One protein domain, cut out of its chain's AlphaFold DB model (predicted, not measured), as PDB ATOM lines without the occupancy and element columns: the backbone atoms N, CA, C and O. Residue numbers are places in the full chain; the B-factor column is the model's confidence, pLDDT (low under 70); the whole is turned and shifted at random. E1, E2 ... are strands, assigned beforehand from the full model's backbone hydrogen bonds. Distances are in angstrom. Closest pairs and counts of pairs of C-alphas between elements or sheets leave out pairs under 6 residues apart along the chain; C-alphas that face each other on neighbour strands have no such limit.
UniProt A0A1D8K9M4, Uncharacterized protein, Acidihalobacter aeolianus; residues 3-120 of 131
ATOM      1  N   ASN A   3      16.553  48.693  -3.841       80.75
ATOM      2  CA  ASN A   3      17.031  49.986  -4.342       80.75
ATOM      3  C   ASN A   3      17.964  50.616  -3.304       80.75
ATOM      4  O   ASN A   3      17.676  50.551  -2.109       80.75
ATOM      5  N   PHE A   4      19.055  51.236  -3.744       78.50
ATOM      6  CA  PHE A   4      20.035  51.866  -2.858       78.50
ATOM      7  C   PHE A   4      20.715  53.069  -3.530       78.50
ATOM      8  O   PHE A   4      20.538  53.331  -4.721       78.50
ATOM      9  N   GLN A   5      21.499  53.813  -2.750       81.12
ATOM     10  CA  GLN A   5      22.197  55.021  -3.183       81.12
ATOM     11  C   GLN A   5      23.641  55.008  -2.659       81.12
ATOM     12  O   GLN A   5      23.863  54.799  -1.469       81.12
ATOM     13  N   ILE A   6      24.614  55.262  -3.536       78.50
ATOM     14  CA  ILE A   6      26.045  55.384  -3.224       78.50
ATOM     15  C   ILE A   6      26.479  56.804  -3.579       78.50
ATOM     16  O   ILE A   6      26.707  57.127  -4.744       78.50
ATOM     17  N   GLY A   7      26.541  57.693  -2.589       79.94
ATOM     18  CA  GLY A   7      26.777  59.113  -2.862       79.94
ATOM     19  C   GLY A   7      25.743  59.658  -3.862       79.94
ATOM     20  O   GLY A   7      24.548  59.552  -3.590       79.94
ATOM     21  N   PRO A   8      26.141  60.211  -5.026       76.62
ATOM     22  CA  PRO A   8      25.215  60.673  -6.068       76.62
ATOM     23  C   PRO A   8      24.750  59.572  -7.047       76.62
ATOM     24  O   PRO A   8      23.885  59.834  -7.887       76.62
ATOM     25  N   LEU A   9      25.286  58.350  -6.953       75.75
ATOM     26  CA  LEU A   9      24.990  57.237  -7.855       75.75
ATOM     27  C   LEU A   9      23.901  56.323  -7.269       75.75
ATOM     28  O   LEU A   9      24.147  55.648  -6.269       75.75
ATOM     29  N   PRO A  10      22.706  56.251  -7.867       78.88
ATOM     30  CA  PRO A  10      21.724  55.255  -7.472       78.88
ATOM     31  C   PRO A  10      22.075  53.891  -8.046       78.88
ATOM     32  O   PRO A  10      22.717  53.784  -9.096       78.88
ATOM     33  N   GLY A  11      21.552  52.858  -7.407       78.88
ATOM     34  CA  GLY A  11      21.573  51.520  -7.954       78.88
ATOM     35  C   GLY A  11      20.373  50.699  -7.529       78.88
ATOM     36  O   GLY A  11      19.614  51.053  -6.621       78.88
ATOM     37  N   HIS A  12      20.213  49.580  -8.211       82.50
ATOM     38  CA  HIS A  12      19.283  48.546  -7.820       82.50
ATOM     39  C   HIS A  12      19.942  47.183  -7.940       82.50
ATOM     40  O   HIS A  12      20.804  46.955  -8.785       82.50
ATOM     41  N   ALA A  13      19.537  46.270  -7.069       84.62
ATOM     42  CA  ALA A  13      20.034  44.913  -7.058       84.62
ATOM     43  C   ALA A  13      18.883  43.907  -7.031       84.62
ATOM     44  O   ALA A  13      17.861  44.087  -6.357       84.62
ATOM     45  N   LEU A  14      19.049  42.819  -7.769       86.19
ATOM     46  CA  LEU A  14      18.085  41.738  -7.869       86.19
ATOM     47  C   LEU A  14      18.820  40.404  -7.808       86.19
ATOM     48  O   LEU A  14      19.600  40.091  -8.695       86.19
ATOM     49  N   ALA A  15      18.517  39.596  -6.800       85.88
ATOM     50  CA  ALA A  15      18.928  38.201  -6.764       85.88
ATOM     51  C   ALA A  15      17.860  37.328  -7.439       85.88
ATOM     52  O   ALA A  15      16.663  37.495  -7.185       85.88
ATOM     53  N   ARG A  16      18.284  36.403  -8.301       83.38
ATOM     54  CA  ARG A  16      17.429  35.426  -8.978       83.38
ATOM     55  C   ARG A  16      18.068  34.042  -8.927       83.38
ATOM     56  O   ARG A  16      19.222  33.867  -9.306       83.38
ATOM     57  N   LYS A  17      17.273  33.045  -8.542       81.50
ATOM     58  CA  LYS A  17      17.666  31.637  -8.614       81.50
ATOM     59  C   LYS A  17      17.624  31.149 -10.068       81.50
ATOM     60  O   LYS A  17      16.636  31.375 -10.770       81.50
ATOM     61  N   THR A  18      18.688  30.496 -10.511       77.25
ATOM     62  CA  THR A  18      18.837  29.846 -11.820       77.25
ATOM     63  C   THR A  18      19.122  28.350 -11.616       77.25
ATOM     64  O   THR A  18      19.415  27.932 -10.495       77.25
ATOM     65  N   PRO A  19      19.037  27.512 -12.666       75.38
ATOM     66  CA  PRO A  19      19.428  26.102 -12.564       75.38
ATOM     67  C   PRO A  19      20.896  25.897 -12.150       75.38
ATOM     68  O   PRO A  19      21.233  24.870 -11.575       75.38
ATOM     69  N   GLU A  20      21.750  26.881 -12.434       73.19
ATOM     70  CA  GLU A  20      23.198  26.853 -12.192       73.19
ATOM     71  C   GLU A  20      23.593  27.448 -10.829       73.19
ATOM     72  O   GLU A  20      24.745  27.321 -10.422       73.19
ATOM     73  N   GLY A  21      22.664  28.097 -10.113       77.88
ATOM     74  CA  GLY A  21      22.937  28.711  -8.813       77.88
ATOM     75  C   GLY A  21      22.088  29.950  -8.530       77.88
ATOM     76  O   GLY A  21      20.925  30.044  -8.918       77.88
ATOM     77  N   MET A  22      22.659  30.915  -7.810       84.19
ATOM     78  CA  MET A  22      22.038  32.221  -7.574       84.19
ATOM     79  C   MET A  22      22.804  33.286  -8.345       84.19
ATOM     80  O   MET A  22      24.025  33.383  -8.234       84.19
ATOM     81  N   VAL A  23      22.072  34.096  -9.099       85.19
ATOM     82  CA  VAL A  23      22.624  35.204  -9.870       85.19
ATOM     83  C   VAL A  23      22.143  36.511  -9.263       85.19
ATOM     84  O   VAL A  23      20.939  36.719  -9.105       85.19
ATOM     85  N   VAL A  24      23.073  37.400  -8.929       85.06
ATOM     86  CA  VAL A  24      22.772  38.765  -8.502       85.06
ATOM     87  C   VAL A  24      23.039  39.710  -9.658       85.06
ATOM     88  O   VAL A  24      24.153  39.809 -10.164       85.06
ATOM     89  N   PHE A  25      21.996  40.414 -10.063       85.19
ATOM     90  CA  PHE A  25      22.054  41.499 -11.020       85.19
ATOM     91  C   PHE A  25      22.171  42.812 -10.260       85.19
ATOM     92  O   PHE A  25      21.309  43.122  -9.439       85.19
ATOM     93  N   LEU A  26      23.232  43.565 -10.520       83.88
ATOM     94  CA  LEU A  26      23.459  44.890  -9.964       83.88
ATOM     95  C   LEU A  26      23.428  45.902 -11.100       83.88
ATOM     96  O   LEU A  26      24.274  45.856 -11.989       83.88
ATOM     97  N   GLU A  27      22.485  46.833 -11.057       82.94
ATOM     98  CA  GLU A  27      22.433  47.941 -12.000       82.94
ATOM     99  C   GLU A  27      22.781  49.250 -11.289       82.94
ATOM    100  O   GLU A  27      22.245  49.550 -10.220       82.94
ATOM    101  N   LEU A  28      23.676  50.039 -11.879       79.19
ATOM    102  CA  LEU A  28      24.107  51.334 -11.359       79.19
ATOM    103  C   LEU A  28      23.814  52.449 -12.368       79.19
ATOM    104  O   LEU A  28      23.891  52.261 -13.585       79.19
ATOM    105  N   GLY A  29      23.504  53.634 -11.847       70.56
ATOM    106  CA  GLY A  29      23.285  54.853 -12.629       70.56
ATOM    107  C   GLY A  29      21.847  55.060 -13.104       70.56
ATOM    108  O   GLY A  29      21.445  56.192 -13.388       70.56
ATOM    109  N   THR A  30      21.029  54.014 -13.101       61.59
ATOM    110  CA  THR A  30      19.601  54.072 -13.415       61.59
ATOM    111  C   THR A  30      18.763  54.106 -12.153       61.59
ATOM    112  O   THR A  30      18.548  53.131 -11.443       61.59
ATOM    113  N   TYR A  31      18.193  55.272 -11.927       54.34
ATOM    114  CA  TYR A  31      16.982  55.397 -11.141       54.34
ATOM    115  C   TYR A  31      16.101  56.317 -11.947       54.34
ATOM    116  O   TYR A  31      16.558  57.413 -12.273       54.34
ATOM    117  N   LEU A  32      14.915  55.841 -12.329       51.12
ATOM    118  CA  LEU A  32      13.901  56.659 -12.985       51.12
ATOM    119  C   LEU A  32      13.579  57.794 -12.010       51.12
ATOM    120  O   LEU A  32      13.000  57.524 -10.957       51.12
ATOM    121  N   PRO A  33      14.026  59.032 -12.271       49.72
ATOM    122  CA  PRO A  33      13.709  60.117 -11.370       49.72
ATOM    123  C   PRO A  33      12.186  60.273 -11.331       49.72
ATOM    124  O   PRO A  33      11.514  60.193 -12.364       49.72
ATOM    125  N   ALA A  34      11.639  60.537 -10.143       49.44
ATOM    126  CA  ALA A  34      10.386  61.278 -10.089       49.44
ATOM    127  C   ALA A  34      10.585  62.561 -10.918       49.44
ATOM    128  O   ALA A  34      11.701  63.093 -10.936       49.44
ATOM    129  N   ARG A  35       9.539  63.016 -11.626       46.16
ATOM    130  CA  ARG A  35       9.592  64.059 -12.676       46.16
ATOM    131  C   ARG A  35      10.409  65.318 -12.331       46.16
ATOM    132  O   ARG A  35      10.886  65.965 -13.254       46.16
ATOM    133  N   ASP A  36      10.638  65.601 -11.051       49.34
ATOM    134  CA  ASP A  36      11.279  66.819 -10.550       49.34
ATOM    135  C   ASP A  36      12.711  66.624 -10.010       49.34
ATOM    136  O   ASP A  36      13.237  67.481  -9.300       49.34
ATOM    137  N   THR A  37      13.376  65.502 -10.307       51.97
ATOM    138  CA  THR A  37      14.757  65.292  -9.830       51.97
ATOM    139  C   THR A  37      15.754  66.012 -10.751       51.97
ATOM    140  O   THR A  37      15.734  65.759 -11.959       51.97
ATOM    141  N   PRO A  38      16.652  66.873 -10.229       52.41
ATOM    142  CA  PRO A  38      17.626  67.594 -11.045       52.41
ATOM    143  C   PRO A  38      18.531  66.643 -11.851       52.41
ATOM    144  O   PRO A  38      18.785  65.511 -11.417       52.41
ATOM    145  N   PRO A  39      19.032  67.082 -13.024       53.69
ATOM    146  CA  PRO A  39      19.877  66.257 -13.880       53.69
ATOM    147  C   PRO A  39      21.134  65.812 -13.127       53.69
ATOM    148  O   PRO A  39      21.817  66.611 -12.486       53.69
ATOM    149  N   ARG A  40      21.427  64.510 -13.186       61.72
ATOM    150  CA  ARG A  40      22.547  63.892 -12.463       61.72
ATOM    151  C   ARG A  40      23.874  64.258 -13.123       61.72
ATOM    152  O   ARG A  40      24.031  64.078 -14.326       61.72
ATOM    153  N   THR A  41      24.823  64.748 -12.330       59.00
ATOM    154  CA  THR A  41      26.091  65.340 -12.795       59.00
ATOM    155  C   THR A  41      27.330  64.491 -12.503       59.00
ATOM    156  O   THR A  41      28.436  65.027 -12.530       59.00
ATOM    157  N   TRP A  42      27.192  63.189 -12.235       67.19
ATOM    158  CA  TRP A  42      28.371  62.334 -12.066       67.19
ATOM    159  C   TRP A  42      28.978  61.962 -13.429       67.19
ATOM    160  O   TRP A  42      28.251  61.660 -14.377       67.19
ATOM    161  N   LYS A  43      30.308  62.034 -13.557       63.72
ATOM    162  CA  LYS A  43      31.027  61.872 -14.840       63.72
ATOM    163  C   LYS A  43      31.689  60.509 -14.997       63.72
ATOM    164  O   LYS A  43      31.922  60.077 -16.124       63.72
ATOM    165  N   SER A  44      32.055  59.875 -13.889       69.00
ATOM    166  CA  SER A  44      32.719  58.573 -13.885       69.00
ATOM    167  C   SER A  44      32.558  57.876 -12.542       69.00
ATOM    168  O   SER A  44      32.500  58.533 -11.498       69.00
ATOM    169  N   PHE A  45      32.538  56.546 -12.562       74.00
ATOM    170  CA  PHE A  45      32.711  55.755 -11.355       74.00
ATOM    171  C   PHE A  45      33.475  54.460 -11.640       74.00
ATOM    172  O   PHE A  45      33.434  53.938 -12.750       74.00
ATOM    173  N   HIS A  46      34.167  53.940 -10.632       74.75
ATOM    174  CA  HIS A  46      34.791  52.616 -10.664       74.75
ATOM    175  C   HIS A  46      34.833  52.018  -9.256       74.75
ATOM    176  O   HIS A  46      34.790  52.744  -8.260       74.75
ATOM    177  N   PHE A  47      34.900  50.692  -9.168       75.31
ATOM    178  CA  PHE A  47      35.133  50.013  -7.897       75.31
ATOM    179  C   PHE A  47      36.594  50.191  -7.482       75.31
ATOM    180  O   PHE A  47      37.491  50.132  -8.317       75.31
ATOM    181  N   ALA A  48      36.841  50.392  -6.189       72.50
ATOM    182  CA  ALA A  48      38.200  50.510  -5.658       72.50
ATOM    183  C   ALA A  48      38.988  49.182  -5.702       72.50
ATOM    184  O   ALA A  48      40.196  49.175  -5.484       72.50
ATOM    185  N   SER A  49      38.306  48.058  -5.938       73.12
ATOM    186  CA  SER A  49      38.887  46.721  -6.061       73.12
ATOM    187  C   SER A  49      38.020  45.849  -6.973       73.12
ATOM    188  O   SER A  49      36.823  46.089  -7.120       73.12
ATOM    189  N   ASP A  50      38.624  44.808  -7.542       70.19
ATOM    190  CA  ASP A  50      37.986  43.856  -8.458       70.19
ATOM    191  C   ASP A  50      37.302  42.679  -7.740       70.19
ATOM    192  O   ASP A  50      36.925  41.694  -8.371       70.19
ATOM    193  N   CYS A  51      37.203  42.718  -6.412       73.62
ATOM    194  CA  CYS A  51      36.742  41.577  -5.626       73.62
ATOM    195  C   CYS A  51      35.415  41.897  -4.950       73.62
ATOM    196  O   CYS A  51      35.369  42.696  -4.019       73.62
ATOM    197  N   LEU A  52      34.349  41.242  -5.404       83.69
ATOM    198  CA  LEU A  52      33.084  41.166  -4.680       83.69
ATOM    199  C   LEU A  52      33.115  39.962  -3.740       83.69
ATOM    200  O   LEU A  52      33.765  38.955  -4.034       83.69
ATOM    201  N   ALA A  53      32.384  40.059  -2.637       87.56
ATOM    202  CA  ALA A  53      32.219  38.962  -1.698       87.56
ATOM    203  C   ALA A  53      30.742  38.775  -1.349       87.56
ATOM    204  O   ALA A  53      29.943  39.710  -1.422       87.56
ATOM    205  N   ALA A  54      30.366  37.561  -0.965       86.88
ATOM    206  CA  ALA A  54      29.067  37.294  -0.367       86.88
ATOM    207  C   ALA A  54      29.258  36.673   1.006       86.88
ATOM    208  O   ALA A  54      29.913  35.644   1.149       86.88
ATOM    209  N   HIS A  55      28.645  37.283   2.009       87.56
ATOM    210  CA  HIS A  55      28.583  36.734   3.349       87.56
ATOM    211  C   HIS A  55      27.283  35.942   3.500       87.56
ATOM    212  O   HIS A  55      26.183  36.487   3.410       87.56
ATOM    213  N   ASN A  56      27.399  34.632   3.686       86.25
ATOM    214  CA  ASN A  56      26.273  33.745   3.922       86.25
ATOM    215  C   ASN A  56      25.796  33.904   5.371       86.25
ATOM    216  O   ASN A  56      26.512  33.577   6.315       86.25
ATOM    217  N   LEU A  57      24.565  34.381   5.541       85.69
ATOM    218  CA  LEU A  57      23.996  34.656   6.860       85.69
ATOM    219  C   LEU A  57      23.493  33.397   7.575       85.69
ATOM    220  O   LEU A  57      23.231  33.449   8.773       85.69
ATOM    221  N   THR A  58      23.340  32.282   6.860       82.06
ATOM    222  CA  THR A  58      22.865  31.017   7.433       82.06
ATOM    223  C   THR A  58      23.985  30.264   8.146       82.06
ATOM    224  O   THR A  58      23.755  29.680   9.200       82.06
ATOM    225  N   ASN A  59      25.191  30.252   7.576       84.44
ATOM    226  CA  ASN A  59      26.331  29.500   8.117       84.44
ATOM    227  C   ASN A  59      27.542  30.379   8.473       84.44
ATOM    228  O   ASN A  59      28.586  29.839   8.830       84.44
ATOM    229  N   HIS A  60      27.414  31.707   8.368       85.31
ATOM    230  CA  HIS A  60      28.457  32.690   8.679       85.31
ATOM    231  C   HIS A  60      29.771  32.480   7.908       85.31
ATOM    232  O   HIS A  60      30.855  32.758   8.418       85.31
ATOM    233  N   THR A  61      29.680  31.973   6.676       86.38
ATOM    234  CA  THR A  61      30.837  31.824   5.781       86.38
ATOM    235  C   THR A  61      30.883  32.949   4.758       86.38
ATOM    236  O   THR A  61      29.844  33.413   4.286       86.38
ATOM    237  N   THR A  62      32.088  33.377   4.391       86.31
ATOM    238  CA  THR A  62      32.295  34.379   3.342       86.31
ATOM    239  C   THR A  62      32.822  33.700   2.088       86.31
ATOM    240  O   THR A  62      33.785  32.938   2.133       86.31
ATOM    241  N   LEU A  63      32.161  33.969   0.968       85.25
ATOM    242  CA  LEU A  63      32.625  33.629  -0.366       85.25
ATOM    243  C   LEU A  63      33.305  34.863  -0.947       85.25
ATOM    244  O   LEU A  63      32.627  35.795  -1.383       85.25
ATOM    245  N   ASP A  64      34.632  34.872  -0.921       84.56
ATOM    246  CA  ASP A  64      35.445  35.936  -1.502       84.56
ATOM    247  C   ASP A  64      35.675  35.716  -3.004       84.56
ATOM    248  O   ASP A  64      35.485  34.618  -3.531       84.56
ATOM    249  N   HIS A  65      36.127  36.767  -3.692       82.06
ATOM    250  CA  HIS A  65      36.510  36.728  -5.108       82.06
ATOM    251  C   HIS A  65      35.403  36.214  -6.036       82.06
ATOM    252  O   HIS A  65      35.645  35.415  -6.944       82.06
ATOM    253  N   LEU A  66      34.175  36.692  -5.826       80.62
ATOM    254  CA  LEU A  66      33.056  36.320  -6.677       80.62
ATOM    255  C   LEU A  66      33.280  36.815  -8.111       80.62
ATOM    256  O   LEU A  66      33.488  38.017  -8.318       80.62
ATOM    257  N   PRO A  67      33.197  35.920  -9.113       71.38
ATOM    258  CA  PRO A  67      33.278  36.330 -10.499       71.38
ATOM    259  C   PRO A  67      32.050  37.174 -10.844       71.38
ATOM    260  O   PRO A  67      30.911  36.818 -10.521       71.38
ATOM    261  N   TYR A  68      32.284  38.280 -11.542       73.00
ATOM    262  CA  TYR A  68      31.222  39.080 -12.131       73.00
ATOM    263  C   TYR A  68      31.504  39.336 -13.608       73.00
ATOM    264  O   TYR A  68      32.653  39.487 -14.023       73.00
ATOM    265  N   SER A  69      30.444  39.387 -14.408       69.19
ATOM    266  CA  SER A  69      30.487  39.832 -15.797       69.19
ATOM    267  C   SER A  69      29.787  41.183 -15.920       69.19
ATOM    268  O   SER A  69      28.743  41.425 -15.314       69.19
ATOM    269  N   GLY A  70      30.389  42.099 -16.672       66.25
ATOM    270  CA  GLY A  70      29.896  43.462 -16.848       66.25
ATOM    271  C   GLY A  70      30.846  44.284 -17.717       66.25
ATOM    272  O   GLY A  70      31.915  43.788 -18.078       66.25
ATOM    273  N   PRO A  71      30.467  45.514 -18.104       60.00
ATOM    274  CA  PRO A  71      31.317  46.324 -18.959       60.00
ATOM    275  C   PRO A  71      32.582  46.769 -18.197       60.00
ATOM    276  O   PRO A  71      32.571  46.849 -16.966       60.00
ATOM    277  N   ASP A  72      33.666  46.988 -18.950       54.81
ATOM    278  CA  ASP A  72      35.062  47.056 -18.482       54.81
ATOM    279  C   ASP A  72      35.307  47.815 -17.164       54.81
ATOM    280  O   ASP A  72      34.685  48.838 -16.874       54.81
ATOM    281  N   LYS A  73      36.292  47.324 -16.398       52.75
ATOM    282  CA  LYS A  73      36.647  47.697 -15.008       52.75
ATOM    283  C   LYS A  73      36.920  49.188 -14.749       52.75
ATOM    284  O   LYS A  73      36.929  49.617 -13.599       52.75
ATOM    285  N   ALA A  74      37.103  49.990 -15.792       50.81
ATOM    286  CA  ALA A  74      37.291  51.431 -15.703       50.81
ATOM    287  C   ALA A  74      36.360  52.129 -16.696       50.81
ATOM    288  O   ALA A  74      36.738  52.447 -17.823       50.81
ATOM    289  N   LEU A  75      35.117  52.363 -16.285       51.69
ATOM    290  CA  LEU A  75      34.176  53.117 -17.100       51.69
ATOM    291  C   LEU A  75      34.163  54.579 -16.689       51.69
ATOM    292  O   LEU A  75      33.481  55.009 -15.760       51.69
ATOM    293  N   THR A  76      34.827  55.381 -17.511       48.53
ATOM    294  CA  THR A  76      34.516  56.799 -17.700       48.53
ATOM    295  C   THR A  76      33.164  56.910 -18.424       48.53
ATOM    296  O   THR A  76      33.075  57.361 -19.563       48.53
ATOM    297  N   ALA A  77      32.097  56.368 -17.833       48.28
ATOM    298  CA  ALA A  77      30.776  56.400 -18.438       48.28
ATOM    299  C   ALA A  77      30.122  57.759 -18.154       48.28
ATOM    300  O   ALA A  77      29.935  58.094 -16.984       48.28
ATOM    301  N   PRO A  78      29.710  58.526 -19.185       52.41
ATOM    302  CA  PRO A  78      28.824  59.659 -18.962       52.41
ATOM    303  C   PRO A  78      27.530  59.174 -18.289       52.41
ATOM    304  O   PRO A  78      27.113  58.033 -18.509       52.41
ATOM    305  N   ALA A  79      26.882  60.062 -17.526       52.22
ATOM    306  CA  ALA A  79      25.677  59.853 -16.702       52.22
ATOM    307  C   ALA A  79      24.461  59.169 -17.382       52.22
ATOM    308  O   ALA A  79      23.409  59.009 -16.766       52.22
ATOM    309  N   THR A  80      24.566  58.798 -18.658       50.38
ATOM    310  CA  THR A  80      23.499  58.274 -19.515       50.38
ATOM    311  C   THR A  80      23.595  56.776 -19.817       50.38
ATOM    312  O   THR A  80      22.650  56.232 -20.391       50.38
ATOM    313  N   LYS A  81      24.681  56.075 -19.453       58.50
ATOM    314  CA  LYS A  81      24.792  54.623 -19.692       58.50
ATOM    315  C   LYS A  81      24.368  53.806 -18.470       58.50
ATOM    316  O   LYS A  81      24.797  54.080 -17.355       58.50
ATOM    317  N   ARG A  82      23.551  52.773 -18.712       65.44
ATOM    318  CA  ARG A  82      23.211  51.753 -17.708       65.44
ATOM    319  C   ARG A  82      24.433  50.879 -17.476       65.44
ATOM    320  O   ARG A  82      25.012  50.383 -18.444       65.44
ATOM    321  N   TYR A  83      24.814  50.693 -16.221       72.56
ATOM    322  CA  TYR A  83      25.881  49.773 -15.859       72.56
ATOM    323  C   TYR A  83      25.277  48.542 -15.217       72.56
ATOM    324  O   TYR A  83      24.550  48.683 -14.243       72.56
ATOM    325  N   PHE A  84      25.566  47.367 -15.761       76.00
ATOM    326  CA  PHE A  84      24.993  46.108 -15.308       76.00
ATOM    327  C   PHE A  84      26.113  45.136 -14.965       76.00
ATOM    328  O   PHE A  84      26.958  44.849 -15.815       76.00
ATOM    329  N   LEU A  85      26.105  44.638 -13.731       79.50
ATOM    330  CA  LEU A  85      26.920  43.512 -13.305       79.50
ATOM    331  C   LEU A  85      26.035  42.305 -13.068       79.50
ATOM    332  O   LEU A  85      25.001  42.393 -12.406       79.50
ATOM    333  N   GLN A  86      26.499  41.168 -13.554       83.69
ATOM    334  CA  GLN A  86      25.956  39.872 -13.215       83.69
ATOM    335  C   GLN A  86      26.980  39.126 -12.363       83.69
ATOM    336  O   GLN A  86      28.105  38.902 -12.797       83.69
ATOM    337  N   ILE A  87      26.584  38.742 -11.154       84.44
ATOM    338  CA  ILE A  87      27.427  38.056 -10.174       84.44
ATOM    339  C   ILE A  87      26.842  36.667  -9.961       84.44
ATOM    340  O   ILE A  87      25.669  36.547  -9.603       84.44
ATOM    341  N   THR A  88      27.642  35.625 -10.162       84.25
ATOM    342  CA  THR A  88      27.195  34.240  -9.964       84.25
ATOM    343  C   THR A  88      27.757  33.706  -8.653       84.25
ATOM    344  O   THR A  88      28.971  33.650  -8.474       84.25
ATOM    345  N   LEU A  89      26.876  33.303  -7.736       81.50
ATOM    346  CA  LEU A  89      27.271  32.662  -6.482       81.50
ATOM    347  C   LEU A  89      27.505  31.160  -6.718       81.50
ATOM    348  O   LEU A  89      26.568  30.478  -7.147       81.50
ATOM    349  N   PRO A  90      28.714  30.630  -6.448       72.31
ATOM    350  CA  PRO A  90      29.009  29.213  -6.635       72.31
ATOM    351  C   PRO A  90      28.344  28.344  -5.553       72.31
ATOM    352  O   PRO A  90      28.304  28.711  -4.380       72.31
ATOM    353  N   GLY A  91      27.883  27.151  -5.939       69.31
ATOM    354  CA  GLY A  91      27.405  26.120  -5.009       69.31
ATOM    355  C   GLY A  91      25.915  26.190  -4.652       69.31
ATOM    356  O   GLY A  91      25.102  26.795  -5.354       69.31
ATOM    357  N   SER A  92      25.536  25.508  -3.563       65.56
ATOM    358  CA  SER A  92      24.158  25.482  -3.065       65.56
ATOM    359  C   SER A  92      23.739  26.875  -2.596       65.56
ATOM    360  O   SER A  92      24.341  27.436  -1.683       65.56
ATOM    361  N   THR A  93      22.698  27.413  -3.229       64.12
ATOM    362  CA  THR A  93      22.140  28.744  -2.977       64.12
ATOM    363  C   THR A  93      21.889  29.001  -1.484       64.12
ATOM    364  O   THR A  93      21.061  28.295  -0.908       64.12
ATOM    365  N   PRO A  94      22.527  30.006  -0.853       70.25
ATOM    366  CA  PRO A  94      22.144  30.417   0.491       70.25
ATOM    367  C   PRO A  94      20.778  31.107   0.461       70.25
ATOM    368  O   PRO A  94      20.556  32.014  -0.342       70.25
ATOM    369  N   ASP A  95      19.873  30.710   1.359       75.75
ATOM    370  CA  ASP A  95      18.549  31.340   1.496       75.75
ATOM    371  C   ASP A  95      18.649  32.800   1.969       75.75
ATOM    372  O   ASP A  95      17.750  33.611   1.732       75.75
ATOM    373  N   ARG A  96      19.751  33.134   2.655       85.19
ATOM    374  CA  ARG A  96      20.023  34.447   3.243       85.19
ATOM    375  C   ARG A  96      21.499  34.792   3.076       85.19
ATOM    376  O   ARG A  96      22.367  34.071   3.569       85.19
ATOM    377  N   PHE A  97      21.794  35.892   2.398       86.62
ATOM    378  CA  PHE A  97      23.168  36.353   2.204       86.62
ATOM    379  C   PHE A  97      23.248  37.875   2.079       86.62
ATOM    380  O   PHE A  97      22.275  38.542   1.727       86.62
ATOM    381  N   GLU A  98      24.427  38.416   2.349       88.06
ATOM    382  CA  GLU A  98      24.777  39.813   2.120       88.06
ATOM    383  C   GLU A  98      25.798  39.903   0.999       88.06
ATOM    384  O   GLU A  98      26.849  39.266   1.052       88.06
ATOM    385  N   LEU A  99      25.497  40.711  -0.014       86.56
ATOM    386  CA  LEU A  99      26.481  41.097  -1.009       86.56
ATOM    387  C   LEU A  99      27.344  42.220  -0.431       86.56
ATOM    388  O   LEU A  99      26.840  43.292  -0.081       86.56
ATOM    389  N   LEU A 100      28.645  41.964  -0.374       86.88
ATOM    390  CA  LEU A 100      29.674  42.897   0.042       86.88
ATOM    391  C   LEU A 100      30.451  43.343  -1.193       86.88
ATOM    392  O   LEU A 100      30.869  42.537  -2.027       86.88
ATOM    393  N   SER A 101      30.641  44.649  -1.308       83.50
ATOM    394  CA  SER A 101      31.347  45.248  -2.429       83.50
ATOM    395  C   SER A 101      32.353  46.272  -1.923       83.50
ATOM    396  O   SER A 101      32.092  46.929  -0.908       83.50
ATOM    397  N   PRO A 102      33.511  46.414  -2.588       82.38
ATOM    398  CA  PRO A 102      34.454  47.457  -2.249       82.38
ATOM    399  C   PRO A 102      33.822  48.841  -2.460       82.38
ATOM    400  O   PRO A 102      32.858  48.989  -3.219       82.38
ATOM    401  N   PRO A 103      34.368  49.884  -1.814       84.25
ATOM    402  CA  PRO A 103      33.924  51.252  -2.039       84.25
ATOM    403  C   PRO A 103      33.938  51.622  -3.528       84.25
ATOM    404  O   PRO A 103      34.811  51.173  -4.277       84.25
ATOM    405  N   LEU A 104      33.016  52.489  -3.950       81.44
ATOM    406  CA  LEU A 104      33.085  53.100  -5.278       81.44
ATOM    407  C   LEU A 104      33.804  54.427  -5.201       81.44
ATOM    408  O   LEU A 104      33.520  55.260  -4.344       81.44
ATOM    409  N   MET A 105      34.661  54.672  -6.176       82.69
ATOM    410  CA  MET A 105      35.146  56.006  -6.470       82.69
ATOM    411  C   MET A 105      34.212  56.639  -7.493       82.69
ATOM    412  O   MET A 105      34.066  56.116  -8.592       82.69
ATOM    413  N   ILE A 106      33.580  57.754  -7.133       81.56
ATOM    414  CA  ILE A 106      32.701  58.543  -8.002       81.56
ATOM    415  C   ILE A 106      33.313  59.932  -8.124       81.56
ATOM    416  O   ILE A 106      33.493  60.615  -7.113       81.56
ATOM    417  N   ASP A 107      33.666  60.329  -9.346       81.44
ATOM    418  CA  ASP A 107      34.345  61.600  -9.644       81.44
ATOM    419  C   ASP A 107      35.562  61.872  -8.736       81.44
ATOM    420  O   ASP A 107      35.779  62.980  -8.249       81.44
ATOM    421  N   GLY A 108      36.349  60.824  -8.470       81.56
ATOM    422  CA  GLY A 108      37.550  60.888  -7.631       81.56
ATOM    423  C   GLY A 108      37.293  60.869  -6.121       81.56
ATOM    424  O   GLY A 108      38.251  60.840  -5.351       81.56
ATOM    425  N   LYS A 109      36.032  60.839  -5.673       85.06
ATOM    426  CA  LYS A 109      35.672  60.706  -4.256       85.06
ATOM    427  C   LYS A 109      35.234  59.282  -3.932       85.06
ATOM    428  O   LYS A 109      34.374  58.728  -4.610       85.06
ATOM    429  N   THR A 110      35.783  58.716  -2.863       87.12
ATOM    430  CA  THR A 110      35.409  57.385  -2.377       87.12
ATOM    431  C   THR A 110      34.103  57.429  -1.591       87.12
ATOM    432  O   THR A 110      33.929  58.253  -0.692       87.12
ATOM    433  N   TRP A 111      33.203  56.506  -1.909       84.38
ATOM    434  CA  TRP A 111      31.914  56.309  -1.265       84.38
ATOM    435  C   TRP A 111      31.784  54.856  -0.808       84.38
ATOM    436  O   TRP A 111      32.063  53.945  -1.595       84.38
ATOM    437  N   PRO A 112      31.358  54.609   0.441       86.31
ATOM    438  CA  PRO A 112      31.128  53.252   0.908       86.31
ATOM    439  C   PRO A 112      29.983  52.619   0.114       86.31
ATOM    440  O   PRO A 112      28.943  53.247  -0.096       86.31
ATOM    441  N   PHE A 113      30.173  51.374  -0.315       83.06
ATOM    442  CA  PHE A 113      29.088  50.583  -0.875       83.06
ATOM    443  C   PHE A 113      28.284  49.969   0.279       83.06
ATOM    444  O   PHE A 113      28.883  49.330   1.149       83.06
ATOM    445  N   PRO A 114      26.957  50.164   0.340       80.38
ATOM    446  CA  PRO A 114      26.158  49.590   1.411       80.38
ATOM    447  C   PRO A 114      26.086  48.063   1.255       80.38
ATOM    448  O   PRO A 114      25.878  47.591   0.136       80.38
ATOM    449  N   PRO A 115      26.201  47.273   2.336       84.19
ATOM    450  CA  PRO A 115      25.924  45.845   2.252       84.19
ATOM    451  C   PRO A 115      24.474  45.634   1.796       84.19
ATOM    452  O   PRO A 115      23.551  46.267   2.316       84.19
ATOM    453  N   ILE A 116      24.265  44.762   0.807       83.75
ATOM    454  CA  ILE A 116      22.929  44.478   0.268       83.75
ATOM    455  C   ILE A 116      22.504  43.091   0.728       83.75
ATOM    456  O   ILE A 116      23.027  42.084   0.253       83.75
ATOM    457  N   ARG A 117      21.533  43.042   1.640       86.38
ATOM    458  CA  ARG A 117      20.973  41.794   2.162       86.38
ATOM    459  C   ARG A 117      19.868  41.263   1.254       86.38
ATOM    460  O   ARG A 117      18.938  41.986   0.899       86.38
ATOM    461  N   PHE A 118      19.963  39.983   0.922       82.94
ATOM    462  CA  PHE A 118      18.942  39.230   0.209       82.94
ATOM    463  C   PHE A 118      18.430  38.115   1.105       82.94
ATOM    464  O   PHE A 118      19.208  37.318   1.628       82.94
ATOM    465  N   GLU A 119      17.111  38.060   1.256       80.94
ATOM    466  CA  GLU A 119      16.430  37.006   1.999       80.94
ATOM    467  C   GLU A 119      15.351  36.414   1.109       80.94
ATOM    468  O   GLU A 119      14.508  37.134   0.569       80.94
ATOM    469  N   TYR A 120      15.399  35.100   0.927       64.81
ATOM    470  CA  TYR A 120      14.335  34.369   0.268       64.81
ATOM    471  C   TYR A 120      13.302  33.949   1.318       64.81
ATOM    472  O   TYR A 120      13.399  32.880   1.916       64.81
TER     473      TYR A 120
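AT A GLANCE: This is residues 3 to 120 of the 131 residues of an uncharacterized protein of Acidihalobacter aeolianus (UniProt A0A1D8K9M4). Two strongly twisted four-stranded sheets form a sandwich with crossed strands, the planes splayed 37 degrees apart, and a small third sheet of E4, E9 and E10 lies at one end, near the turn between E1 and E2. Residues 33 to 38 stick out as a loop. The printed part has 118 residues with no named helix and eleven named strands, E1 to E11 in turn; the sheets, in the orders E1 E2 E3 E7, E6 E5 E8 E11 and E4 E9 E10, are antiparallel throughout. The class is all strand, though under half of the residues are in named elements. The whole is compact, with a radius of gyration of the C-alphas of 14.7 A and spans of 42 by 29 by 22 A.

HOW THE PARTS SIT: E1, residues 3 to 6, E2, residues 9 to 18, and E3, residues 21 to 28, make a meander, each strand the antiparallel neighbour of the one before. N 4 and O 11 are 2.9 A apart across the hairpin E1 and E2, and N 14 and O 25 are 2.8 A apart across the hairpin E2 and E3. E7, residues 83 to 89, is the edge strand beside E3, with N 26 and O 85 2.8 A apart; residues 68 to 69 pair antiparallel with its residues 86 to 87. In the second sheet E5, residues 52 to 56, forms a hairpin with E6, residues 61 to 66, where N 54 and O 63 are 2.9 A apart. E8, residues 96 to 100, is antiparallel to E5, with N 55 and O 98 2.8 A apart, and to E11, residues 116 to 119, with N 99 and O 116 2.8 A apart. These two sheets are face to face as a sandwich, their facing parts 10.5 A centre to centre and their strands at 42 degrees; the closest C-alphas of E2 and E11 are those of Ala 15 and Phe 118, 7.0 A apart. E9, residues 104 to 106, is the inner strand between E4, residues 45 to 47, and E10, residues 109 to 111; N 105 and O 46 are 2.8 A apart, as are N 106 and O 109. The closest C-alphas of E1 and E10, those of Ile 6 and Trp 111, are 6.3 A apart.

IN THESE COORDINATES: E1 begins at C-alpha 3, (17.031, 49.986, -4.342). From first to last C-alpha, E2 measures 28.4 A, E3 22.8 A and E7 19.6 A. E11 ends at C-alpha 119, (16.430, 37.006, 1.999).

THE WHOLE: The C-alphas of Asp 36 and Asn 59 are the two farthest apart, 44.4 A. The printed part has no cut. The links E3 to E4 and E6 to E7 are long, 16 residues each. Mean pLDDT of the printed part is 74.5; residues 30 to 44, 69 to 82, 91 to 93 and 120 are under 70.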